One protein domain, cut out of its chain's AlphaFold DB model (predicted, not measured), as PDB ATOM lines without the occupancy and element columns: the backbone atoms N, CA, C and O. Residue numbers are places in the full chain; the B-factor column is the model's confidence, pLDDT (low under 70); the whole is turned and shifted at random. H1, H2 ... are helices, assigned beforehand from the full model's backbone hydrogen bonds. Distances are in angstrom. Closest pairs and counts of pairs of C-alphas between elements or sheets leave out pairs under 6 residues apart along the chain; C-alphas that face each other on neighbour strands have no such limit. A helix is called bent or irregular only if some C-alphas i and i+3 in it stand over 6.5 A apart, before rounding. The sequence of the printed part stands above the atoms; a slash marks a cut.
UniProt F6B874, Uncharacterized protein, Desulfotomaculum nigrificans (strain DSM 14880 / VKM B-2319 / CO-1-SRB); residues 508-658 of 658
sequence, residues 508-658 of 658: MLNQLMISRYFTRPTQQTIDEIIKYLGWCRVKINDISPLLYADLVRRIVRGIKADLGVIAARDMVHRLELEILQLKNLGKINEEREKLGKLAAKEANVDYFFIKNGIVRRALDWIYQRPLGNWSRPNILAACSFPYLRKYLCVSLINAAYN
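Overview. This is residues 508 to 658 of the 658 residues of an uncharacterized protein of Desulfotomaculum nigrificans (strain DSM 14880 / VKM B-2319 / CO-1-SRB) (UniProt F6B874). This is a body of helices built round its last one: H8 runs through the middle, and H3, H4, H5 and H6 surround it, with H3 and H5 on opposite sides of it and H4 and H6 on the other two. H2 packs beside the hairpin of H3 and H4, short H7 packs on H6, and H1 is a loosely placed outlier beyond H3 that touches no helix. The printed part has 151 residues with eight named helices, H1 to H8 in order along the chain, and no named strand; the class is all helix. H3, H4 and H8 make an up-and-down bundle, three helices side by side, each running against the one before it. The whole is compact, with a radius of gyration of the C-alphas of 15.2 A and spans of 46 by 34 by 25 A.

Arrangement. H1, residues 508 to 517, is close but not clearly touching H3, residues 545 to 562; the closest C-alphas, of Asn 510 and Leu 551, are 6.7 A apart, and the lines are about perpendicular at 73 degrees. H2, residues 526 to 541, has a kink of 30 degrees near residue 535 and forms a helical hairpin with H3, at a shallow tilt of 17 degrees, opposite ways; the closest C-alphas, of Asn 541 and Tyr 548, are 5.5 A apart. H3 forms a second helical hairpin with H4, residues 564 to 580, at a shallow tilt of 29 degrees; the closest C-alphas, of Lys 560 and Ala 568, are 5.2 A apart. H2 also touches H4, at a steep tilt of 46 degrees, with the C-alphas of Ile 530 and Leu 575 closest at 6.6 A. The hub is H8, residues 642 to 656, touching five helices. It touches H3 at a shallow tilt of 26 degrees, the same way, with the C-alphas of Arg 553 and Ala 656 closest at 4.4 A. It touches H4 at a shallow tilt of 8 degrees, opposite ways, with the C-alphas of Glu 576 and Val 650 closest at 6.0 A. H5, residues 585 to 602, touches H8 at a steep tilt of 43 degrees, with the C-alphas of Ala 599 and Leu 644 closest at 4.7 A. H6, residues 607 to 622, touches H8 with residues 615 to 619 alone, at a steep tilt of 52 degrees; the C-alphas of Val 615 and Leu 648 are closest at 6.1 A. H2 and H8 only just touch, with 3 pairs of C-alphas within 8 A; the closest are those of Asn 541 and Cys 649, 6.9 A apart. H7, residues 631 to 638, touches H6, with the C-alphas of Ile 614 and Ile 635 closest at 5.9 A. H3 and H5 are apart, and so are H4 and H6. Every O i to N i+4 pair is within hydrogen-bond range in H2, H3, H4 and H7; the figures are 5 of 6 in H1, 12 of 14 in H5, 9 of 12 in H6 and 10 of 11 in H8.

Along the chain. H1 begins at C-alpha 508, (-43.825, -16.255, 28.427). H2 is 20.1 A from first to last C-alpha, H3 25.6 A and H4 24.9 A. H5, 25.9 A, is irregular: C-alphas 586 and 589 are 7.4 A apart. H6 is 21.2 A long, and H7 has eight residues. H8, 20.9 A, runs from C-alpha 642 at (-53.618, -3.082, 51.408) to C-alpha 656 at (-41.860, -19.647, 46.487).

Size, cuts and confidence. The two C-alphas farthest apart, of Gln 523 and Asn 604, are 46.2 A apart. The printed part has no cut and ends at residue 658, the chain's last. No link is long; those from H1 to H2 and from H6 to H7 are short, and the others are tight. The mean pLDDT of the printed part is 89.0, and residues 508 to 523 are under 70.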
ATOM      1  N   MET A 508     -43.814 -17.495  29.213       63.28
ATOM      2  CA  MET A 508     -43.825 -16.255  28.427       63.28
ATOM      3  C   MET A 508     -43.662 -14.981  29.275       63.28
ATOM      4  O   MET A 508     -42.882 -14.101  28.931       63.28
ATOM      5  N   LEU A 509     -44.339 -14.902  30.423       63.62
ATOM      6  CA  LEU A 509     -44.308 -13.723  31.303       63.62
ATOM      7  C   LEU A 509     -42.942 -13.569  31.991       63.62
ATOM      8  O   LEU A 509     -42.417 -12.465  32.102       63.62
ATOM      9  N   ASN A 510     -42.334 -14.705  32.360       61.47
ATOM     10  CA  ASN A 510     -40.917 -14.792  32.708       61.47
ATOM     11  C   ASN A 510     -40.052 -14.271  31.575       61.47
ATOM     12  O   ASN A 510     -39.259 -13.372  31.793       61.47
ATOM     13  N   GLN A 511     -40.182 -14.858  30.382       63.78
ATOM     14  CA  GLN A 511     -39.331 -14.519  29.251       63.78
ATOM     15  C   GLN A 511     -39.390 -13.023  28.949       63.78
ATOM     16  O   GLN A 511     -38.342 -12.462  28.663       63.78
ATOM     17  N   LEU A 512     -40.536 -12.350  29.102       64.12
ATOM     18  CA  LEU A 512     -40.604 -10.901  28.913       64.12
ATOM     19  C   LEU A 512     -40.002 -10.096  30.071       64.12
ATOM     20  O   LEU A 512     -39.126  -9.269  29.834       64.12
ATOM     21  N   MET A 513     -40.461 -10.319  31.307       66.69
ATOM     22  CA  MET A 513     -39.973  -9.564  32.471       66.69
ATOM     23  C   MET A 513     -38.465  -9.772  32.668       66.69
ATOM     24  O   MET A 513     -37.757  -8.843  33.044       66.69
ATOM     25  N   ILE A 514     -37.966 -10.960  32.317       62.84
ATOM     26  CA  ILE A 514     -36.542 -11.262  32.215       62.84
ATOM     27  C   ILE A 514     -35.942 -10.554  30.989       62.84
ATOM     28  O   ILE A 514     -35.147  -9.656  31.184       62.84
ATOM     29  N   SER A 515     -36.327 -10.835  29.740       62.78
ATOM     30  CA  SER A 515     -35.630 -10.266  28.559       62.78
ATOM     31  C   SER A 515     -35.626  -8.737  28.447       62.78
ATOM     32  O   SER A 515     -34.670  -8.188  27.904       62.78
ATOM     33  N   ARG A 516     -36.653  -8.039  28.953       66.31
ATOM     34  CA  ARG A 516     -36.707  -6.566  28.923       66.31
ATOM     35  C   ARG A 516     -35.843  -5.890  29.991       66.31
ATOM     36  O   ARG A 516     -35.473  -4.737  29.800       66.31
ATOM     37  N   TYR A 517     -35.532  -6.573  31.096       62.09
ATOM     38  CA  TYR A 517     -34.833  -5.977  32.251       62.09
ATOM     39  C   TYR A 517     -33.566  -6.739  32.694       62.09
ATOM     40  O   TYR A 517     -32.759  -6.225  33.467       62.09
ATOM     41  N   PHE A 518     -33.358  -7.939  32.161       57.66
ATOM     42  CA  PHE A 518     -32.228  -8.835  32.378       57.66
ATOM     43  C   PHE A 518     -31.716  -9.323  31.022       57.66
ATOM     44  O   PHE A 518     -32.201 -10.305  30.457       57.66
ATOM     45  N   THR A 519     -30.666  -8.679  30.522       52.91
ATOM     46  CA  THR A 519     -29.941  -9.121  29.320       52.91
ATOM     47  C   THR A 519     -29.318 -10.516  29.472       52.91
ATOM     48  O   THR A 519     -29.126 -11.196  28.465       52.91
ATOM     49  N   ARG A 520     -29.061 -10.966  30.714       56.94
ATOM     50  CA  ARG A 520     -28.957 -12.371  31.175       56.94
ATOM     51  C   ARG A 520     -28.968 -12.397  32.717       56.94
ATOM     52  O   ARG A 520     -28.163 -11.678  33.305       56.94
ATOM     53  N   PRO A 521     -29.782 -13.237  33.391       53.81
ATOM     54  CA  PRO A 521     -29.741 -13.367  34.855       53.81
ATOM     55  C   PRO A 521     -28.361 -13.753  35.405       53.81
ATOM     56  O   PRO A 521     -27.972 -13.287  36.467       53.81
ATOM     57  N   THR A 522     -27.596 -14.545  34.650       55.88
ATOM     58  CA  THR A 522     -26.275 -15.069  35.034       55.88
ATOM     59  C   THR A 522     -25.157 -14.024  35.123       55.88
ATOM     60  O   THR A 522     -24.056 -14.361  35.546       55.88
ATOM     61  N   GLN A 523     -25.408 -12.774  34.718       65.19
ATOM     62  CA  GLN A 523     -24.440 -11.671  34.808       65.19
ATOM     63  C   GLN A 523     -24.819 -10.604  35.844       65.19
ATOM     64  O   GLN A 523     -24.017  -9.708  36.088       65.19
ATOM     65  N   GLN A 524     -26.011 -10.683  36.444       72.25
ATOM     66  CA  GLN A 524     -26.462  -9.701  37.431       72.25
ATOM     67  C   GLN A 524     -26.204 -10.168  38.863       72.25
ATOM     68  O   GLN A 524     -26.282 -11.351  39.199       72.25
ATOM     69  N   THR A 525     -25.927  -9.200  39.727       87.06
ATOM     70  CA  THR A 525     -25.802  -9.404  41.167       87.06
ATOM     71  C   THR A 525     -27.169  -9.651  41.810       87.06
ATOM     72  O   THR A 525     -28.209  -9.191  41.334       87.06
ATOM     73  N   ILE A 526     -27.176 -10.332  42.961       87.19
ATOM     74  CA  ILE A 526     -28.394 -10.525  43.769       87.19
ATOM     75  C   ILE A 526     -29.028  -9.172  44.147       87.19
ATOM     76  O   ILE A 526     -30.250  -9.061  44.229       87.19
ATOM     77  N   ASP A 527     -28.216  -8.127  44.313       89.62
ATOM     78  CA  ASP A 527     -28.660  -6.773  44.657       89.62
ATOM     79  C   ASP A 527     -29.456  -6.108  43.525       89.62
ATOM     80  O   ASP A 527     -30.484  -5.476  43.782       89.62
ATOM     81  N   GLU A 528     -29.038  -6.289  42.269       88.56
ATOM     82  CA  GLU A 528     -29.772  -5.811  41.089       88.56
ATOM     83  C   GLU A 528     -31.099  -6.554  40.919       88.56
ATOM     84  O   GLU A 528     -32.137  -5.920  40.712       88.56
ATOM     85  N   ILE A 529     -31.092  -7.880  41.115       87.62
ATOM     86  CA  ILE A 529     -32.304  -8.710  41.088       87.62
ATOM     87  C   ILE A 529     -33.291  -8.260  42.179       87.62
ATOM     88  O   ILE A 529     -34.485  -8.110  41.907       87.62
ATOM     89  N   ILE A 530     -32.815  -7.992  43.402       90.06
ATOM     90  CA  ILE A 530     -33.649  -7.480  44.501       90.06
ATOM     91  C   ILE A 530     -34.192  -6.091  44.170       90.06
ATOM     92  O   ILE A 530     -35.392  -5.875  44.298       90.06
ATOM     93  N   LYS A 531     -33.356  -5.163  43.688       89.62
ATOM     94  CA  LYS A 531     -33.783  -3.808  43.294       89.62
ATOM     95  C   LYS A 531     -34.871  -3.848  42.216       89.62
ATOM     96  O   LYS A 531     -35.862  -3.121  42.312       89.62
ATOM     97  N   TYR A 532     -34.718  -4.725  41.224       86.44
ATOM     98  CA  TYR A 532     -35.731  -4.971  40.204       86.44
ATOM     99  C   TYR A 532     -37.029  -5.539  40.795       86.44
ATOM    100  O   TYR A 532     -38.120  -5.062  40.478       86.44
ATOM    101  N   LEU A 533     -36.928  -6.532  41.682       89.19
ATOM    102  CA  LEU A 533     -38.086  -7.125  42.346       89.19
ATOM    103  C   LEU A 533     -38.796  -6.125  43.273       89.19
ATOM    104  O   LEU A 533     -40.023  -6.094  43.289       89.19
ATOM    105  N   GLY A 534     -38.069  -5.231  43.945       89.56
ATOM    106  CA  GLY A 534     -38.621  -4.119  44.723       89.56
ATOM    107  C   GLY A 534     -39.426  -3.130  43.868       89.56
ATOM    108  O   GLY A 534     -40.503  -2.692  44.284       89.56
ATOM    109  N   TRP A 535     -38.980  -2.840  42.641       88.00
ATOM    110  CA  TRP A 535     -39.760  -2.069  41.660       88.00
ATOM    111  C   TRP A 535     -40.978  -2.854  41.146       88.00
ATOM    112  O   TRP A 535     -42.104  -2.347  41.182       88.00
ATOM    113  N   CYS A 536     -40.793  -4.124  40.775       85.62
ATOM    114  CA  CYS A 536     -41.883  -5.019  40.380       85.62
ATOM    115  C   CYS A 536     -42.936  -5.177  41.477       85.62
ATOM    116  O   CYS A 536     -44.116  -5.285  41.164       85.62
ATOM    117  N   ARG A 537     -42.557  -5.146  42.758       89.12
ATOM    118  CA  ARG A 537     -43.504  -5.137  43.876       89.12
ATOM    119  C   ARG A 537     -44.430  -3.930  43.774       89.12
ATOM    120  O   ARG A 537     -45.639  -4.103  43.837       89.12
ATOM    121  N   VAL A 538     -43.891  -2.723  43.605       86.19
ATOM    122  CA  VAL A 538     -44.698  -1.488  43.572       86.19
ATOM    123  C   VAL A 538     -45.722  -1.513  42.431       86.19
ATOM    124  O   VAL A 538     -46.850  -1.067  42.624       86.19
ATOM    125  N   LYS A 539     -45.366  -2.072  41.269       86.62
ATOM    126  CA  LYS A 539     -46.262  -2.147  40.104       86.62
ATOM    127  C   LYS A 539     -47.168  -3.392  40.095       86.62
ATOM    128  O   LYS A 539     -48.381  -3.271  39.954       86.62
ATOM    129  N   ILE A 540     -46.606  -4.592  40.270       88.94
ATOM    130  CA  ILE A 540     -47.324  -5.875  40.166       88.94
ATOM    131  C   ILE A 540     -48.073  -6.215  41.455       88.94
ATOM    132  O   ILE A 540     -49.238  -6.585  41.372       88.94
ATOM    133  N   ASN A 541     -47.455  -6.125  42.640       87.69
ATOM    134  CA  ASN A 541     -48.072  -6.622  43.883       87.69
ATOM    135  C   ASN A 541     -49.350  -5.856  44.261       87.69
ATOM    136  O   ASN A 541     -50.280  -6.425  44.832       87.69
ATOM    137  N   ASP A 542     -49.394  -4.571  43.919       87.81
ATOM    138  CA  ASP A 542     -50.568  -3.714  44.077       87.81
ATOM    139  C   ASP A 542     -51.765  -4.186  43.237       87.81
ATOM    140  O   ASP A 542     -52.921  -4.031  43.645       87.81
ATOM    141  N   ILE A 543     -51.493  -4.810  42.090       90.38
ATOM    142  CA  ILE A 543     -52.495  -5.441  41.236       90.38
ATOM    143  C   ILE A 543     -52.691  -6.896  41.676       90.38
ATOM    144  O   ILE A 543     -53.749  -7.228  42.194       90.38
ATOM    145  N   SER A 544     -51.702  -7.775  41.524       91.50
ATOM    146  CA  SER A 544     -51.807  -9.195  41.870       91.50
ATOM    147  C   SER A 544     -50.604  -9.673  42.701       91.50
ATOM    148  O   SER A 544     -49.535  -9.934  42.138       91.50
ATOM    149  N   PRO A 545     -50.762  -9.877  44.028       92.69
ATOM    150  CA  PRO A 545     -49.718 -10.489  44.855       92.69
ATOM    151  C   PRO A 545     -49.399 -11.931  44.425       92.69
ATOM    152  O   PRO A 545     -48.287 -12.403  44.644       92.69
ATOM    153  N   LEU A 546     -50.347 -12.622  43.777       91.50
ATOM    154  CA  LEU A 546     -50.154 -13.974  43.245       91.50
ATOM    155  C   LEU A 546     -49.236 -13.964  42.010       91.50
ATOM    156  O   LEU A 546     -48.323 -14.782  41.929       91.50
ATOM    157  N   LEU A 547     -49.427 -13.006  41.095       88.50
ATOM    158  CA  LEU A 547     -48.565 -12.826  39.920       88.50
ATOM    159  C   LEU A 547     -47.134 -12.455  40.333       88.50
ATOM    160  O   LEU A 547     -46.173 -13.022  39.816       88.50
ATOM    161  N   TYR A 548     -46.995 -11.544  41.301       91.00
ATOM    162  CA  TYR A 548     -45.690 -11.162  41.840       91.00
ATOM    163  C   TYR A 548     -44.979 -12.347  42.516       91.00
ATOM    164  O   TYR A 548     -43.798 -12.578  42.269       91.00
ATOM    165  N   ALA A 549     -45.692 -13.149  43.311       91.50
ATOM    166  CA  ALA A 549     -45.104 -14.315  43.964       91.50
ATOM    167  C   ALA A 549     -44.706 -15.438  42.984       91.50
ATOM    168  O   ALA A 549     -43.679 -16.079  43.205       91.50
ATOM    169  N   ASP A 550     -45.451 -15.663  41.891       88.50
ATOM    170  CA  ASP A 550     -45.038 -16.621  40.852       88.50
ATOM    171  C   ASP A 550     -43.797 -16.126  40.082       88.50
ATOM    172  O   ASP A 550     -42.866 -16.902  39.864       88.50
ATOM    173  N   LEU A 551     -43.711 -14.825  39.769       88.06
ATOM    174  CA  LEU A 551     -42.499 -14.208  39.204       88.06
ATOM    175  C   LEU A 551     -41.281 -14.412  40.125       88.06
ATOM    176  O   LEU A 551     -40.245 -14.907  39.678       88.06
ATOM    177  N   VAL A 552     -41.419 -14.109  41.423       90.94
ATOM    178  CA  VAL A 552     -40.355 -14.343  42.416       90.94
ATOM    179  C   VAL A 552     -39.974 -15.824  42.455       90.94
ATOM    180  O   VAL A 552     -38.794 -16.143  42.356       90.94
ATOM    181  N   ARG A 553     -40.943 -16.750  42.501       90.69
ATOM    182  CA  ARG A 553     -40.702 -18.207  42.480       90.69
ATOM    183  C   ARG A 553     -39.860 -18.662  41.300       90.69
ATOM    184  O   ARG A 553     -39.017 -19.549  41.430       90.69
ATOM    185  N   ARG A 554     -40.104 -18.078  40.135       87.44
ATOM    186  CA  ARG A 554     -39.406 -18.415  38.898       87.44
ATOM    187  C   ARG A 554     -37.972 -17.894  38.889       87.44
ATOM    188  O   ARG A 554     -37.076 -18.651  38.525       87.44
ATOM    189  N   ILE A 555     -37.747 -16.675  39.374       88.00
ATOM    190  CA  ILE A 555     -36.402 -16.106  39.550       88.00
ATOM    191  C   ILE A 555     -35.617 -16.882  40.621       88.00
ATOM    192  O   ILE A 555     -34.486 -17.292  40.373       88.00
ATOM    193  N   VAL A 556     -36.242 -17.198  41.763       90.19
ATOM    194  CA  VAL A 556     -35.676 -18.047  42.832       90.19
ATOM    195  C   VAL A 556     -35.239 -19.412  42.295       90.19
ATOM    196  O   VAL A 556     -34.175 -19.899  42.668       90.19
ATOM    197  N   ARG A 557     -36.020 -20.029  41.397       89.44
ATOM    198  CA  ARG A 557     -35.652 -21.297  40.740       89.44
ATOM    199  C   ARG A 557     -34.435 -21.167  39.823       89.44
ATOM    200  O   ARG A 557     -33.602 -22.065  39.858       89.44
ATOM    201  N   GLY A 558     -34.323 -20.079  39.058       86.88
ATOM    202  CA  GLY A 558     -33.136 -19.788  38.243       86.88
ATOM    203  C   GLY A 558     -31.888 -19.635  39.112       86.88
ATOM    204  O   GLY A 558     -30.946 -20.405  38.984       86.88
ATOM    205  N   ILE A 559     -31.941 -18.755  40.115       88.56
ATOM    206  CA  ILE A 559     -30.838 -18.539  41.070       88.56
ATOM    207  C   ILE A 559     -30.464 -19.829  41.811       88.56
ATOM    208  O   ILE A 559     -29.288 -20.087  42.036       88.56
ATOM    209  N   LYS A 560     -31.440 -20.673  42.168       90.75
ATOM    210  CA  LYS A 560     -31.184 -21.969  42.814       90.75
ATOM    211  C   LYS A 560     -30.431 -22.946  41.903       90.75
ATOM    212  O   LYS A 560     -29.703 -23.781  42.433       90.75
ATOM    213  N   ALA A 561     -30.610 -22.853  40.584       89.00
ATOM    214  CA  ALA A 561     -29.868 -23.635  39.599       89.00
ATOM    215  C   ALA A 561     -28.475 -23.040  39.321       89.00
ATOM    216  O   ALA A 561     -27.502 -23.787  39.308       89.00
ATOM    217  N   ASP A 562     -28.381 -21.717  39.166       87.62
ATOM    218  CA  ASP A 562     -27.158 -21.027  38.729       87.62
ATOM    219  C   ASP A 562     -26.170 -20.740  39.882       87.62
ATOM    220  O   ASP A 562     -24.962 -20.892  39.726       87.62
ATOM    221  N   LEU A 563     -26.681 -20.319  41.047       89.50
ATOM    222  CA  LEU A 563     -25.914 -19.851  42.219       89.50
ATOM    223  C   LEU A 563     -26.170 -20.689  43.490       89.50
ATOM    224  O   LEU A 563     -25.603 -20.427  44.554       89.50
ATOM    225  N   GLY A 564     -27.029 -21.704  43.398       92.44
ATOM    226  CA  GLY A 564     -27.302 -22.652  44.472       92.44
ATOM    227  C   GLY A 564     -28.325 -22.200  45.525       92.44
ATOM    228  O   GLY A 564     -28.856 -21.087  45.548       92.44
ATOM    229  N   VAL A 565     -28.626 -23.130  46.434       94.38
ATOM    230  CA  VAL A 565     -29.743 -23.029  47.392       94.38
ATOM    231  C   VAL A 565     -29.572 -21.890  48.405       94.38
ATOM    232  O   VAL A 565     -30.557 -21.262  48.790       94.38
ATOM    233  N   ILE A 566     -28.335 -21.608  48.827       94.50
ATOM    234  CA  ILE A 566     -28.033 -20.586  49.841       94.50
ATOM    235  C   ILE A 566     -28.296 -19.181  49.282       94.50
ATOM    236  O   ILE A 566     -29.023 -18.415  49.910       94.50
ATOM    237  N   ALA A 567     -27.797 -18.879  48.078       92.44
ATOM    238  CA  ALA A 567     -28.031 -17.609  47.386       92.44
ATOM    239  C   ALA A 567     -29.529 -17.355  47.139       92.44
ATOM    240  O   ALA A 567     -30.047 -16.276  47.429       92.44
ATOM    241  N   ALA A 568     -30.251 -18.383  46.681       92.88
ATOM    242  CA  ALA A 568     -31.696 -18.311  46.480       92.88
ATOM    243  C   ALA A 568     -32.463 -18.025  47.788       92.88
ATOM    244  O   ALA A 568     -33.438 -17.270  47.781       92.88
ATOM    245  N   ARG A 569     -32.020 -18.599  48.918       94.38
ATOM    246  CA  ARG A 569     -32.620 -18.361  50.239       94.38
ATOM    247  C   ARG A 569     -32.327 -16.959  50.770       94.38
ATOM    248  O   ARG A 569     -33.239 -16.323  51.298       94.38
ATOM    249  N   ASP A 570     -31.090 -16.487  50.628       93.50
ATOM    250  CA  ASP A 570     -30.698 -15.133  51.034       93.50
ATOM    251  C   ASP A 570     -31.524 -14.077  50.291       93.50
ATOM    252  O   ASP A 570     -32.143 -13.223  50.928       93.50
ATOM    253  N   MET A 571     -31.660 -14.204  48.965       94.19
ATOM    254  CA  MET A 571     -32.503 -13.298  48.182       94.19
ATOM    255  C   MET A 571     -33.948 -13.261  48.703       94.19
ATOM    256  O   MET A 571     -34.503 -12.179  48.891       94.19
ATOM    257  N   VAL A 572     -34.559 -14.422  48.973       94.75
ATOM    258  CA  VAL A 572     -35.929 -14.498  49.515       94.75
ATOM    259  C   VAL A 572     -36.024 -13.789  50.864       94.75
ATOM    260  O   VAL A 572     -36.883 -12.926  51.032       94.75
ATOM    261  N   HIS A 573     -35.119 -14.080  51.800       94.75
ATOM    262  CA  HIS A 573     -35.087 -13.410  53.102       94.75
ATOM    263  C   HIS A 573     -34.917 -11.883  52.974       94.75
ATOM    264  O   HIS A 573     -35.580 -11.127  53.683       94.75
ATOM    265  N   ARG A 574     -34.058 -11.408  52.062       94.81
ATOM    266  CA  ARG A 574     -33.829  -9.974  51.825       94.81
ATOM    267  C   ARG A 574     -35.051  -9.282  51.218       94.81
ATOM    268  O   ARG A 574     -35.388  -8.181  51.649       94.81
ATOM    269  N   LEU A 575     -35.769  -9.941  50.305       94.44
ATOM    270  CA  LEU A 575     -37.060  -9.461  49.799       94.44
ATOM    271  C   LEU A 575     -38.106  -9.377  50.919       94.44
ATOM    272  O   LEU A 575     -38.841  -8.393  50.995       94.44
ATOM    273  N   GLU A 576     -38.164 -10.362  51.820       94.81
ATOM    274  CA  GLU A 576     -39.065 -10.307  52.978       94.81
ATOM    275  C   GLU A 576     -38.732  -9.150  53.925       94.81
ATOM    276  O   GLU A 576     -39.650  -8.449  54.358       94.81
ATOM    277  N   LEU A 577     -37.447  -8.903  54.203       95.12
ATOM    278  CA  LEU A 577     -37.001  -7.730  54.961       95.12
ATOM    279  C   LEU A 577     -37.434  -6.426  54.283       95.12
ATOM    280  O   LEU A 577     -37.983  -5.552  54.953       95.12
ATOM    281  N   GLU A 578     -37.252  -6.301  52.967       94.06
ATOM    282  CA  GLU A 578     -37.627  -5.099  52.218       94.06
ATOM    283  C   GLU A 578     -39.150  -4.872  52.212       94.06
ATOM    284  O   GLU A 578     -39.618  -3.752  52.418       94.06
ATOM    285  N   ILE A 579     -39.948  -5.932  52.030       92.69
ATOM    286  CA  ILE A 579     -41.416  -5.848  52.072       92.69
ATOM    287  C   ILE A 579     -41.887  -5.488  53.484       92.69
ATOM    288  O   ILE A 579     -42.711  -4.586  53.647       92.69
ATOM    289  N   LEU A 580     -41.377  -6.159  54.519       94.94
ATOM    290  CA  LEU A 580     -41.743  -5.892  55.912       94.94
ATOM    291  C   LEU A 580     -41.117  -4.599  56.469       94.94
ATOM    292  O   LEU A 580     -41.537  -4.162  57.536       94.94
ATOM    293  N   GLN A 581     -40.197  -3.960  55.737       95.25
ATOM    294  CA  GLN A 581     -39.425  -2.776  56.154       95.25
ATOM    295  C   GLN A 581     -38.589  -3.031  57.425       95.25
ATOM    296  O   GLN A 581     -38.455  -2.179  58.303       95.25
ATOM    297  N   LEU A 582     -38.016  -4.234  57.523       96.12
ATOM    298  CA  LEU A 582     -37.218  -4.700  58.655       96.12
ATOM    299  C   LEU A 582     -35.714  -4.634  58.361       96.12
ATOM    300  O   LEU A 582     -35.273  -4.846  57.237       96.12
ATOM    301  N   LYS A 583     -34.913  -4.423  59.412       94.94
ATOM    302  CA  LYS A 583     -33.437  -4.483  59.356       94.94
ATOM    303  C   LYS A 583     -32.840  -5.810  59.858       94.94
ATOM    304  O   LYS A 583     -31.631  -5.983  59.795       94.94
ATOM    305  N   ASN A 584     -33.648  -6.716  60.420       93.56
ATOM    306  CA  ASN A 584     -33.167  -7.928  61.097       93.56
ATOM    307  C   ASN A 584     -34.093  -9.128  60.826       93.56
ATOM    308  O   ASN A 584     -35.302  -9.048  61.057       93.56
ATOM    309  N   LEU A 585     -33.499 -10.244  60.385       92.50
ATOM    310  CA  LEU A 585     -34.169 -11.509  60.056       92.50
ATOM    311  C   LEU A 585     -34.984 -12.092  61.220       92.50
ATOM    312  O   LEU A 585     -36.067 -12.632  60.999       92.50
ATOM    313  N   GLY A 586     -34.507 -11.945  62.460       94.56
ATOM    314  CA  GLY A 586     -35.145 -12.520  63.650       94.56
ATOM    315  C   GLY A 586     -36.570 -12.016  63.912       94.56
ATOM    316  O   GLY A 586     -37.324 -12.676  64.619       94.56
ATOM    317  N   LYS A 587     -36.966 -10.884  63.309       95.69
ATOM    318  CA  LYS A 587     -38.302 -10.280  63.465       95.69
ATOM    319  C   LYS A 587     -39.289 -10.600  62.336       95.69
ATOM    320  O   LYS A 587     -40.446 -10.196  62.424       95.69
ATOM    321  N   ILE A 588     -38.878 -11.331  61.290       94.94
ATOM    322  CA  ILE A 588     -39.743 -11.611  60.125       94.94
ATOM    323  C   ILE A 588     -41.036 -12.321  60.547       94.94
ATOM    324  O   ILE A 588     -42.116 -11.900  60.144       94.94
ATOM    325  N   ASN A 589     -40.953 -13.362  61.380       95.31
ATOM    326  CA  ASN A 589     -42.135 -14.126  61.794       95.31
ATOM    327  C   ASN A 589     -43.094 -13.305  62.675       95.31
ATOM    328  O   ASN A 589     -44.305 -13.375  62.473       95.31
ATOM    329  N   GLU A 590     -42.557 -12.502  63.599       96.44
ATOM    330  CA  GLU A 590     -43.324 -11.602  64.472       96.44
ATOM    331  C   GLU A 590     -44.098 -10.561  63.647       96.44
ATOM    332  O   GLU A 590     -45.321 -10.447  63.762       96.44
ATOM    333  N   GLU A 591     -43.407  -9.849  62.749       97.25
ATOM    334  CA  GLU A 591     -44.034  -8.819  61.917       97.25
ATOM    335  C   GLU A 591     -44.986  -9.431  60.876       97.25
ATOM    336  O   GLU A 591     -46.037  -8.856  60.599       97.25
ATOM    337  N   ARG A 592     -44.690 -10.631  60.351       95.94
ATOM    338  CA  ARG A 592     -45.605 -11.385  59.475       95.94
ATOM    339  C   ARG A 592     -46.895 -11.749  60.221       95.94
ATOM    340  O   ARG A 592     -47.977 -11.562  59.671       95.94
ATOM    341  N   GLU A 593     -46.819 -12.222  61.467       96.69
ATOM    342  CA  GLU A 593     -48.010 -12.521  62.278       96.69
ATOM    343  C   GLU A 593     -48.812 -11.252  62.611       96.69
ATOM    344  O   GLU A 593     -50.033 -11.226  62.439       96.69
ATOM    345  N   LYS A 594     -48.131 -10.177  63.025       97.69
ATOM    346  CA  LYS A 594     -48.723  -8.854  63.279       97.69
ATOM    347  C   LYS A 594     -49.435  -8.301  62.042       97.69
ATOM    348  O   LYS A 594     -50.590  -7.886  62.140       97.69
ATOM    349  N   LEU A 595     -48.803  -8.373  60.871       97.44
ATOM    350  CA  LEU A 595     -49.392  -7.987  59.589       97.44
ATOM    351  C   LEU A 595     -50.625  -8.838  59.243       97.44
ATOM    352  O   LEU A 595     -51.631  -8.300  58.788       97.44
ATOM    353  N   GLY A 596     -50.588 -10.144  59.519       97.38
ATOM    354  CA  GLY A 596     -51.738 -11.037  59.351       97.38
ATOM    355  C   GLY A 596     -52.920 -10.691  60.265       97.38
ATOM    356  O   GLY A 596     -54.067 -10.709  59.818       97.38
ATOM    357  N   LYS A 597     -52.655 -10.304  61.520       97.69
ATOM    358  CA  LYS A 597     -53.675  -9.805  62.463       97.69
ATOM    359  C   LYS A 597     -54.256  -8.456  62.021       97.69
ATOM    360  O   LYS A 597     -55.467  -8.264  62.115       97.69
ATOM    361  N   LEU A 598     -53.429  -7.547  61.496       97.69
ATOM    362  CA  LEU A 598     -53.888  -6.277  60.913       97.69
ATOM    363  C   LEU A 598     -54.780  -6.508  59.686       97.69
ATOM    364  O   LEU A 598     -55.867  -5.943  59.620       97.69
ATOM    365  N   ALA A 599     -54.373  -7.391  58.771       96.75
ATOM    366  CA  ALA A 599     -55.159  -7.760  57.596       96.75
ATOM    367  C   ALA A 599     -56.508  -8.410  57.963       96.75
ATOM    368  O   ALA A 599     -57.528  -8.111  57.347       96.75
ATOM    369  N   ALA A 600     -56.535  -9.263  58.993       96.25
ATOM    370  CA  ALA A 600     -57.767  -9.858  59.514       96.25
ATOM    371  C   ALA A 600     -58.720  -8.802  60.105       96.25
ATOM    372  O   ALA A 600     -59.919  -8.819  59.820       96.25
ATOM    373  N   LYS A 601     -58.178  -7.840  60.867       95.69
ATOM    374  CA  LYS A 601     -58.931  -6.698  61.411       95.69
ATOM    375  C   LYS A 601     -59.491  -5.800  60.304       95.69
ATOM    376  O   LYS A 601     -60.666  -5.452  60.362       95.69
ATOM    377  N   GLU A 602     -58.677  -5.452  59.306       94.56
ATOM    378  CA  GLU A 602     -59.070  -4.622  58.157       94.56
ATOM    379  C   GLU A 602     -60.200  -5.277  57.347       94.56
ATOM    380  O   GLU A 602     -61.219  -4.647  57.073       94.56
ATOM    381  N   ALA A 603     -60.073  -6.573  57.053       93.25
ATOM    382  CA  ALA A 603     -61.085  -7.345  56.338       93.25
ATOM    383  C   ALA A 603     -62.295  -7.773  57.203       93.25
ATOM    384  O   ALA A 603     -63.194  -8.441  56.687       93.25
ATOM    385  N   ASN A 604     -62.326  -7.422  58.498       93.19
ATOM    386  CA  ASN A 604     -63.336  -7.831  59.487       93.19
ATOM    387  C   ASN A 604     -63.630  -9.351  59.460       93.19
ATOM    388  O   ASN A 604     -64.773  -9.804  59.328       93.19
ATOM    389  N   VAL A 605     -62.570 -10.152  59.565       93.81
ATOM    390  CA  VAL A 605     -62.610 -11.623  59.599       93.81
ATOM    391  C   VAL A 605     -61.610 -12.172  60.614       93.81
ATOM    392  O   VAL A 605     -60.766 -11.454  61.139       93.81
ATOM    393  N   ASP A 606     -61.701 -13.467  60.903       95.12
ATOM    394  CA  ASP A 606     -60.756 -14.132  61.795       95.12
ATOM    395  C   ASP A 606     -59.379 -14.362  61.131       95.12
ATOM    396  O   ASP A 606     -59.281 -14.644  59.932       95.12
ATOM    397  N   TYR A 607     -58.300 -14.295  61.916       96.50
ATOM    398  CA  TYR A 607     -56.935 -14.527  61.431       96.50
ATOM    399  C   TYR A 607     -56.729 -15.949  60.872       96.50
ATOM    400  O   TYR A 607     -56.043 -16.131  59.862       96.50
ATOM    401  N   PHE A 608     -57.380 -16.961  61.451       96.44
ATOM    402  CA  PHE A 608     -57.373 -18.329  60.934       96.44
ATOM    403  C   PHE A 608     -58.028 -18.421  59.548       96.44
ATOM    404  O   PHE A 608     -57.561 -19.196  58.707       96.44
ATOM    405  N   PHE A 609     -59.059 -17.611  59.274       96.12
ATOM    406  CA  PHE A 609     -59.661 -17.518  57.942       96.12
ATOM    407  C   PHE A 609     -58.714 -16.850  56.939       96.12
ATOM    408  O   PHE A 609     -58.557 -17.365  55.833       96.12
ATOM    409  N   ILE A 610     -58.004 -15.784  57.317       97.06
ATOM    410  CA  ILE A 610     -56.964 -15.198  56.453       97.06
ATOM    411  C   ILE A 610     -55.882 -16.239  56.110       97.06
ATOM    412  O   ILE A 610     -55.554 -16.431  54.937       97.06
ATOM    413  N   LYS A 611     -55.381 -16.981  57.106       96.44
ATOM    414  CA  LYS A 611     -54.330 -17.995  56.918       96.44
ATOM    415  C   LYS A 611     -54.786 -19.191  56.064       96.44
ATOM    416  O   LYS A 611     -54.089 -19.581  55.128       96.44
ATOM    417  N   ASN A 612     -55.949 -19.777  56.355       95.31
ATOM    418  CA  ASN A 612     -56.394 -21.033  55.727       95.31
ATOM    419  C   ASN A 612     -57.391 -20.849  54.574       95.31
ATOM    420  O   ASN A 612     -57.407 -21.655  53.645       95.31
ATOM    421  N   GLY A 613     -58.227 -19.814  54.630       95.25
ATOM    422  CA  GLY A 613     -59.226 -19.490  53.611       95.25
ATOM    423  C   GLY A 613     -58.673 -18.648  52.461       95.25
ATOM    424  O   GLY A 613     -59.109 -18.843  51.328       95.25
ATOM    425  N   ILE A 614     -57.699 -17.765  52.729       97.12
ATOM    426  CA  ILE A 614     -57.068 -16.911  51.707       97.12
ATOM    427  C   ILE A 614     -55.653 -17.399  51.365       97.12
ATOM    428  O   ILE A 614     -55.444 -17.905  50.265       97.12
ATOM    429  N   VAL A 615     -54.682 -17.309  52.287       97.12
ATOM    430  CA  VAL A 615     -53.258 -17.580  51.980       97.12
ATOM    431  C   VAL A 615     -53.036 -19.010  51.492       97.12
ATOM    432  O   VAL A 615     -52.469 -19.200  50.420       97.12
ATOM    433  N   ARG A 616     -53.531 -20.027  52.210       96.00
ATOM    434  CA  ARG A 616     -53.405 -21.433  51.776       96.00
ATOM    435  C   ARG A 616     -54.035 -21.693  50.400       96.00
ATOM    436  O   ARG A 616     -53.530 -22.524  49.656       96.00
ATOM    437  N   ARG A 617     -55.095 -20.967  50.034       96.12
ATOM    438  CA  ARG A 617     -55.733 -21.087  48.714       96.12
ATOM    439  C   ARG A 617     -54.959 -20.354  47.622       96.12
ATOM    440  O   ARG A 617     -54.833 -20.879  46.523       96.12
ATOM    441  N   ALA A 618     -54.366 -19.205  47.926       95.44
ATOM    442  CA  ALA A 618     -53.428 -18.547  47.021       95.44
ATOM    443  C   ALA A 618     -52.151 -19.391  46.802       95.44
ATOM    444  O   ALA A 618     -51.632 -19.430  45.689       95.44
ATOM    445  N   LEU A 619     -51.701 -20.146  47.813       94.56
ATOM    446  CA  LEU A 619     -50.653 -21.160  47.649       94.56
ATOM    447  C   LEU A 619     -51.089 -22.293  46.716       94.56
ATOM    448  O   LEU A 619     -50.325 -22.644  45.823       94.56
ATOM    449  N   ASP A 620     -52.305 -22.832  46.869       93.44
ATOM    450  CA  ASP A 620     -52.839 -23.841  45.943       93.44
ATOM    451  C   ASP A 620     -52.763 -23.343  44.474       93.44
ATOM    452  O   ASP A 620     -52.283 -24.089  43.619       93.44
ATOM    453  N   TRP A 621     -53.095 -22.071  44.189       91.31
ATOM    454  CA  TRP A 621     -52.933 -21.460  42.851       91.31
ATOM    455  C   TRP A 621     -51.470 -21.417  42.376       91.31
ATOM    456  O   TRP A 621     -51.188 -21.834  41.254       91.31
ATOM    457  N   ILE A 622     -50.518 -20.993  43.223       89.62
ATOM    458  CA  ILE A 622     -49.077 -20.991  42.877       89.62
ATOM    459  C   ILE A 622     -48.574 -22.414  42.592       89.62
ATOM    460  O   ILE A 622     -47.786 -22.639  41.673       89.62
ATOM    461  N   TYR A 623     -49.054 -23.408  43.340       89.81
ATOM    462  CA  TYR A 623     -48.770 -24.823  43.095       89.81
ATOM    463  C   TYR A 623     -49.602 -25.426  41.940       89.81
ATOM    464  O   TYR A 623     -49.618 -26.644  41.786       89.81
ATOM    465  N   GLN A 624     -50.247 -24.591  41.113       89.50
ATOM    466  CA  GLN A 624     -51.048 -24.956  39.933       89.50
ATOM    467  C   GLN A 624     -52.221 -25.908  40.227       89.50
ATOM    468  O   GLN A 624     -52.736 -26.581  39.333       89.50
ATOM    469  N   ARG A 625     -52.680 -25.947  41.482       91.31
ATOM    470  CA  ARG A 625     -53.860 -26.708  41.894       91.31
ATOM    471  C   ARG A 625     -55.129 -25.916  41.567       91.31
ATOM    472  O   ARG A 625     -55.122 -24.685  41.654       91.31
ATOM    473  N   PRO A 626     -56.237 -26.590  41.217       88.75
ATOM    474  CA  PRO A 626     -57.493 -25.912  40.929       88.75
ATOM    475  C   PRO A 626     -58.007 -25.154  42.159       88.75
ATOM    476  O   PRO A 626     -58.100 -25.697  43.262       88.75
ATOM    477  N   LEU A 627     -58.381 -23.889  41.959       90.62
ATOM    478  CA  LEU A 627     -59.103 -23.114  42.961       90.62
ATOM    479  C   LEU A 627     -60.571 -23.547  42.984       90.62
ATOM    480  O   LEU A 627     -61.250 -23.486  41.964       90.62
ATOM    481  N   GLY A 628     -61.081 -23.919  44.159       89.38
ATOM    482  CA  GLY A 628     -62.517 -24.127  44.346       89.38
ATOM    483  C   GLY A 628     -63.322 -22.829  44.195       89.38
ATOM    484  O   GLY A 628     -62.790 -21.733  44.392       89.38
ATOM    485  N   ASN A 629     -64.624 -22.964  43.925       89.44
ATOM    486  CA  ASN A 629     -65.552 -21.866  43.598       89.44
ATOM    487  C   ASN A 629     -65.540 -20.695  44.603       89.44
ATOM    488  O   ASN A 629     -65.789 -19.553  44.225       89.44
ATOM    489  N   TRP A 630     -65.219 -20.958  45.874       92.38
ATOM    490  CA  TRP A 630     -65.082 -19.937  46.922       92.38
ATOM    491  C   TRP A 630     -63.727 -19.239  46.943       92.38
ATOM    492  O   TRP A 630     -63.650 -18.044  47.222       92.38
ATOM    493  N   SER A 631     -62.653 -19.965  46.635       94.06
ATOM    494  CA  SER A 631     -61.283 -19.469  46.758       94.06
ATOM    495  C   SER A 631     -61.026 -18.274  45.845       94.06
ATOM    496  O   SER A 631     -60.434 -17.294  46.285       94.06
ATOM    497  N   ARG A 632     -61.495 -18.323  44.590       92.88
ATOM    498  CA  ARG A 632     -61.247 -17.257  43.611       92.88
ATOM    499  C   ARG A 632     -61.919 -15.923  44.004       92.88
ATOM    500  O   ARG A 632     -61.177 -14.952  44.148       92.88
ATOM    501  N   PRO A 633     -63.246 -15.836  44.248       94.00
ATOM    502  CA  PRO A 633     -63.871 -14.606  44.746       94.00
ATOM    503  C   PRO A 633     -63.245 -14.102  46.048       94.00
ATOM    504  O   PRO A 633     -62.994 -12.908  46.177       94.00
ATOM    505  N   ASN A 634     -62.940 -15.010  46.983       95.94
ATOM    506  CA  ASN A 634     -62.337 -14.642  48.260       95.94
ATOM    507  C   ASN A 634     -60.952 -13.996  48.079       95.94
ATOM    508  O   ASN A 634     -60.671 -12.995  48.728       95.94
ATOM    509  N   ILE A 635     -60.096 -14.539  47.205       95.94
ATOM    510  CA  ILE A 635     -58.766 -13.974  46.915       95.94
ATOM    511  C   ILE A 635     -58.894 -12.609  46.221       95.94
ATOM    512  O   ILE A 635     -58.181 -11.679  46.586       95.94
ATOM    513  N   LEU A 636     -59.822 -12.449  45.270       94.81
ATOM    514  CA  LEU A 636     -60.036 -11.167  44.583       94.81
ATOM    515  C   LEU A 636     -60.542 -10.074  45.535       94.81
ATOM    516  O   LEU A 636     -59.996  -8.972  45.534       94.81
ATOM    517  N   ALA A 637     -61.516 -10.397  46.390       95.25
ATOM    518  CA  ALA A 637     -62.012  -9.489  47.422       95.25
ATOM    519  C   ALA A 637     -60.926  -9.155  48.461       95.25
ATOM    520  O   ALA A 637     -60.745  -7.990  48.813       95.25
ATOM    521  N   ALA A 638     -60.136 -10.152  48.882       95.44
ATOM    522  CA  ALA A 638     -58.991  -9.971  49.774       95.44
ATOM    523  C   ALA A 638     -57.937  -9.011  49.199       95.44
ATOM    524  O   ALA A 638     -57.350  -8.222  49.939       95.44
ATOM    525  N   CYS A 639     -57.731  -9.026  47.880       95.06
ATOM    526  CA  CYS A 639     -56.833  -8.094  47.207       95.06
ATOM    527  C   CYS A 639     -57.319  -6.634  47.211       95.06
ATOM    528  O   CYS A 639     -56.524  -5.780  46.840       95.06
ATOM    529  N   SER A 640     -58.541  -6.307  47.655       93.12
ATOM    530  CA  SER A 640     -58.966  -4.904  47.861       93.12
ATOM    531  C   SER A 640     -58.291  -4.242  49.076       93.12
ATOM    532  O   SER A 640     -58.268  -3.020  49.173       93.12
ATOM    533  N   PHE A 641     -57.736  -5.033  50.000       94.38
ATOM    534  CA  PHE A 641     -57.213  -4.565  51.284       94.38
ATOM    535  C   PHE A 641     -55.673  -4.461  51.278       94.38
ATOM    536  O   PHE A 641     -55.003  -5.487  51.107       94.38
ATOM    537  N   PRO A 642     -55.070  -3.269  51.468       93.81
ATOM    538  CA  PRO A 642     -53.618  -3.082  51.408       93.81
ATOM    539  C   PRO A 642     -52.806  -3.963  52.369       93.81
ATOM    540  O   PRO A 642     -51.803  -4.547  51.944       93.81
ATOM    541  N   TYR A 643     -53.225  -4.128  53.634       96.25
ATOM    542  CA  TYR A 643     -52.484  -4.992  54.564       96.25
ATOM    543  C   TYR A 643     -52.590  -6.464  54.164       96.25
ATOM    544  O   TYR A 643     -51.619  -7.208  54.304       96.25
ATOM    545  N   LEU A 644     -53.728  -6.884  53.605       96.00
ATOM    546  CA  LEU A 644     -53.932  -8.252  53.134       96.00
ATOM    547  C   LEU A 644     -53.161  -8.543  51.838       96.00
ATOM    548  O   LEU A 644     -52.550  -9.608  51.743       96.00
ATOM    549  N   ARG A 645     -53.071  -7.589  50.896       95.06
ATOM    550  CA  ARG A 645     -52.143  -7.669  49.746       95.06
ATOM    551  C   ARG A 645     -50.699  -7.844  50.217       95.06
ATOM    552  O   ARG A 645     -49.997  -8.727  49.726       95.06
ATOM    553  N   LYS A 646     -50.260  -7.043  51.195       95.31
ATOM    554  CA  LYS A 646     -48.910  -7.128  51.777       95.31
ATOM    555  C   LYS A 646     -48.680  -8.463  52.503       95.31
ATOM    556  O   LYS A 646     -47.624  -9.067  52.342       95.31
ATOM    557  N   TYR A 647     -49.668  -8.956  53.253       96.81
ATOM    558  CA  TYR A 647     -49.593 -10.246  53.948       96.81
ATOM    559  C   TYR A 647     -49.515 -11.431  52.977       96.81
ATOM    560  O   TYR A 647     -48.709 -12.343  53.181       96.81
ATOM    561  N   LEU A 648     -50.315 -11.398  51.904       96.00
ATOM    562  CA  LEU A 648     -50.262 -12.371  50.814       96.00
ATOM    563  C   LEU A 648     -48.883 -12.363  50.156       96.00
ATOM    564  O   LEU A 648     -48.254 -13.412  50.104       96.00
ATOM    565  N   CYS A 649     -48.381 -11.195  49.751       94.94
ATOM    566  CA  CYS A 649     -47.050 -11.015  49.164       94.94
ATOM    567  C   CYS A 649     -45.959 -11.788  49.929       94.94
ATOM    568  O   CYS A 649     -45.356 -12.718  49.395       94.94
ATOM    569  N   VAL A 650     -45.777 -11.464  51.214       95.12
ATOM    570  CA  VAL A 650     -44.762 -12.076  52.090       95.12
ATOM    571  C   VAL A 650     -45.000 -13.581  52.249       95.12
ATOM    572  O   VAL A 650     -44.093 -14.390  52.065       95.12
ATOM    573  N   SER A 651     -46.242 -13.985  52.540       95.50
ATOM    574  CA  SER A 651     -46.572 -15.394  52.794       95.50
ATOM    575  C   SER A 651     -46.358 -16.293  51.571       95.50
ATOM    576  O   SER A 651     -45.963 -17.450  51.715       95.50
ATOM    577  N   LEU A 652     -46.620 -15.768  50.370       94.69
ATOM    578  CA  LEU A 652     -46.467 -16.485  49.107       94.69
ATOM    579  C   LEU A 652     -44.997 -16.535  48.652       94.69
ATOM    580  O   LEU A 652     -44.562 -17.566  48.147       94.69
ATOM    581  N   ILE A 653     -44.206 -15.484  48.896       92.88
ATOM    582  CA  ILE A 653     -42.763 -15.444  48.586       92.88
ATOM    583  C   ILE A 653     -41.963 -16.416  49.459       92.88
ATOM    584  O   ILE A 653     -41.113 -17.142  48.949       92.88
ATOM    585  N   ASN A 654     -42.281 -16.531  50.749       89.44
ATOM    586  CA  ASN A 654     -41.669 -17.553  51.603       89.44
ATOM    587  C   ASN A 654     -41.957 -18.985  51.105       89.44
ATOM    588  O   ASN A 654     -41.127 -19.879  51.243       89.44
ATOM    589  N   ALA A 655     -43.127 -19.218  50.502       87.50
ATOM    590  CA  ALA A 655     -43.459 -20.504  49.895       87.50
ATOM    591  C   ALA A 655     -42.858 -20.693  48.492       87.50
ATOM    592  O   ALA A 655     -42.659 -21.825  48.072       87.50
ATOM    593  N   ALA A 656     -42.519 -19.613  47.789       77.06
ATOM    594  CA  ALA A 656     -41.860 -19.647  46.487       77.06
ATOM    595  C   ALA A 656     -40.460 -20.299  46.528       77.06
ATOM    596  O   ALA A 656     -39.987 -20.812  45.515       77.06
ATOM    597  N   TYR A 657     -39.819 -20.316  47.700       80.75
ATOM    598  CA  TYR A 657     -38.572 -21.043  47.960       80.75
ATOM    599  C   TYR A 657     -38.745 -22.579  48.024       80.75
ATOM    600  O   TYR A 657     -37.800 -23.310  47.702       80.75
ATOM    601  N   ASN A 658     -39.941 -23.052  48.408       78.25
ATOM    602  CA  ASN A 658     -40.291 -24.469  48.586       78.25
ATOM    603  C   ASN A 658     -40.900 -25.075  47.303       78.25
ATOM    604  O   ASN A 658     -40.254 -25.984  46.740       78.25
TER     605      ASN A 658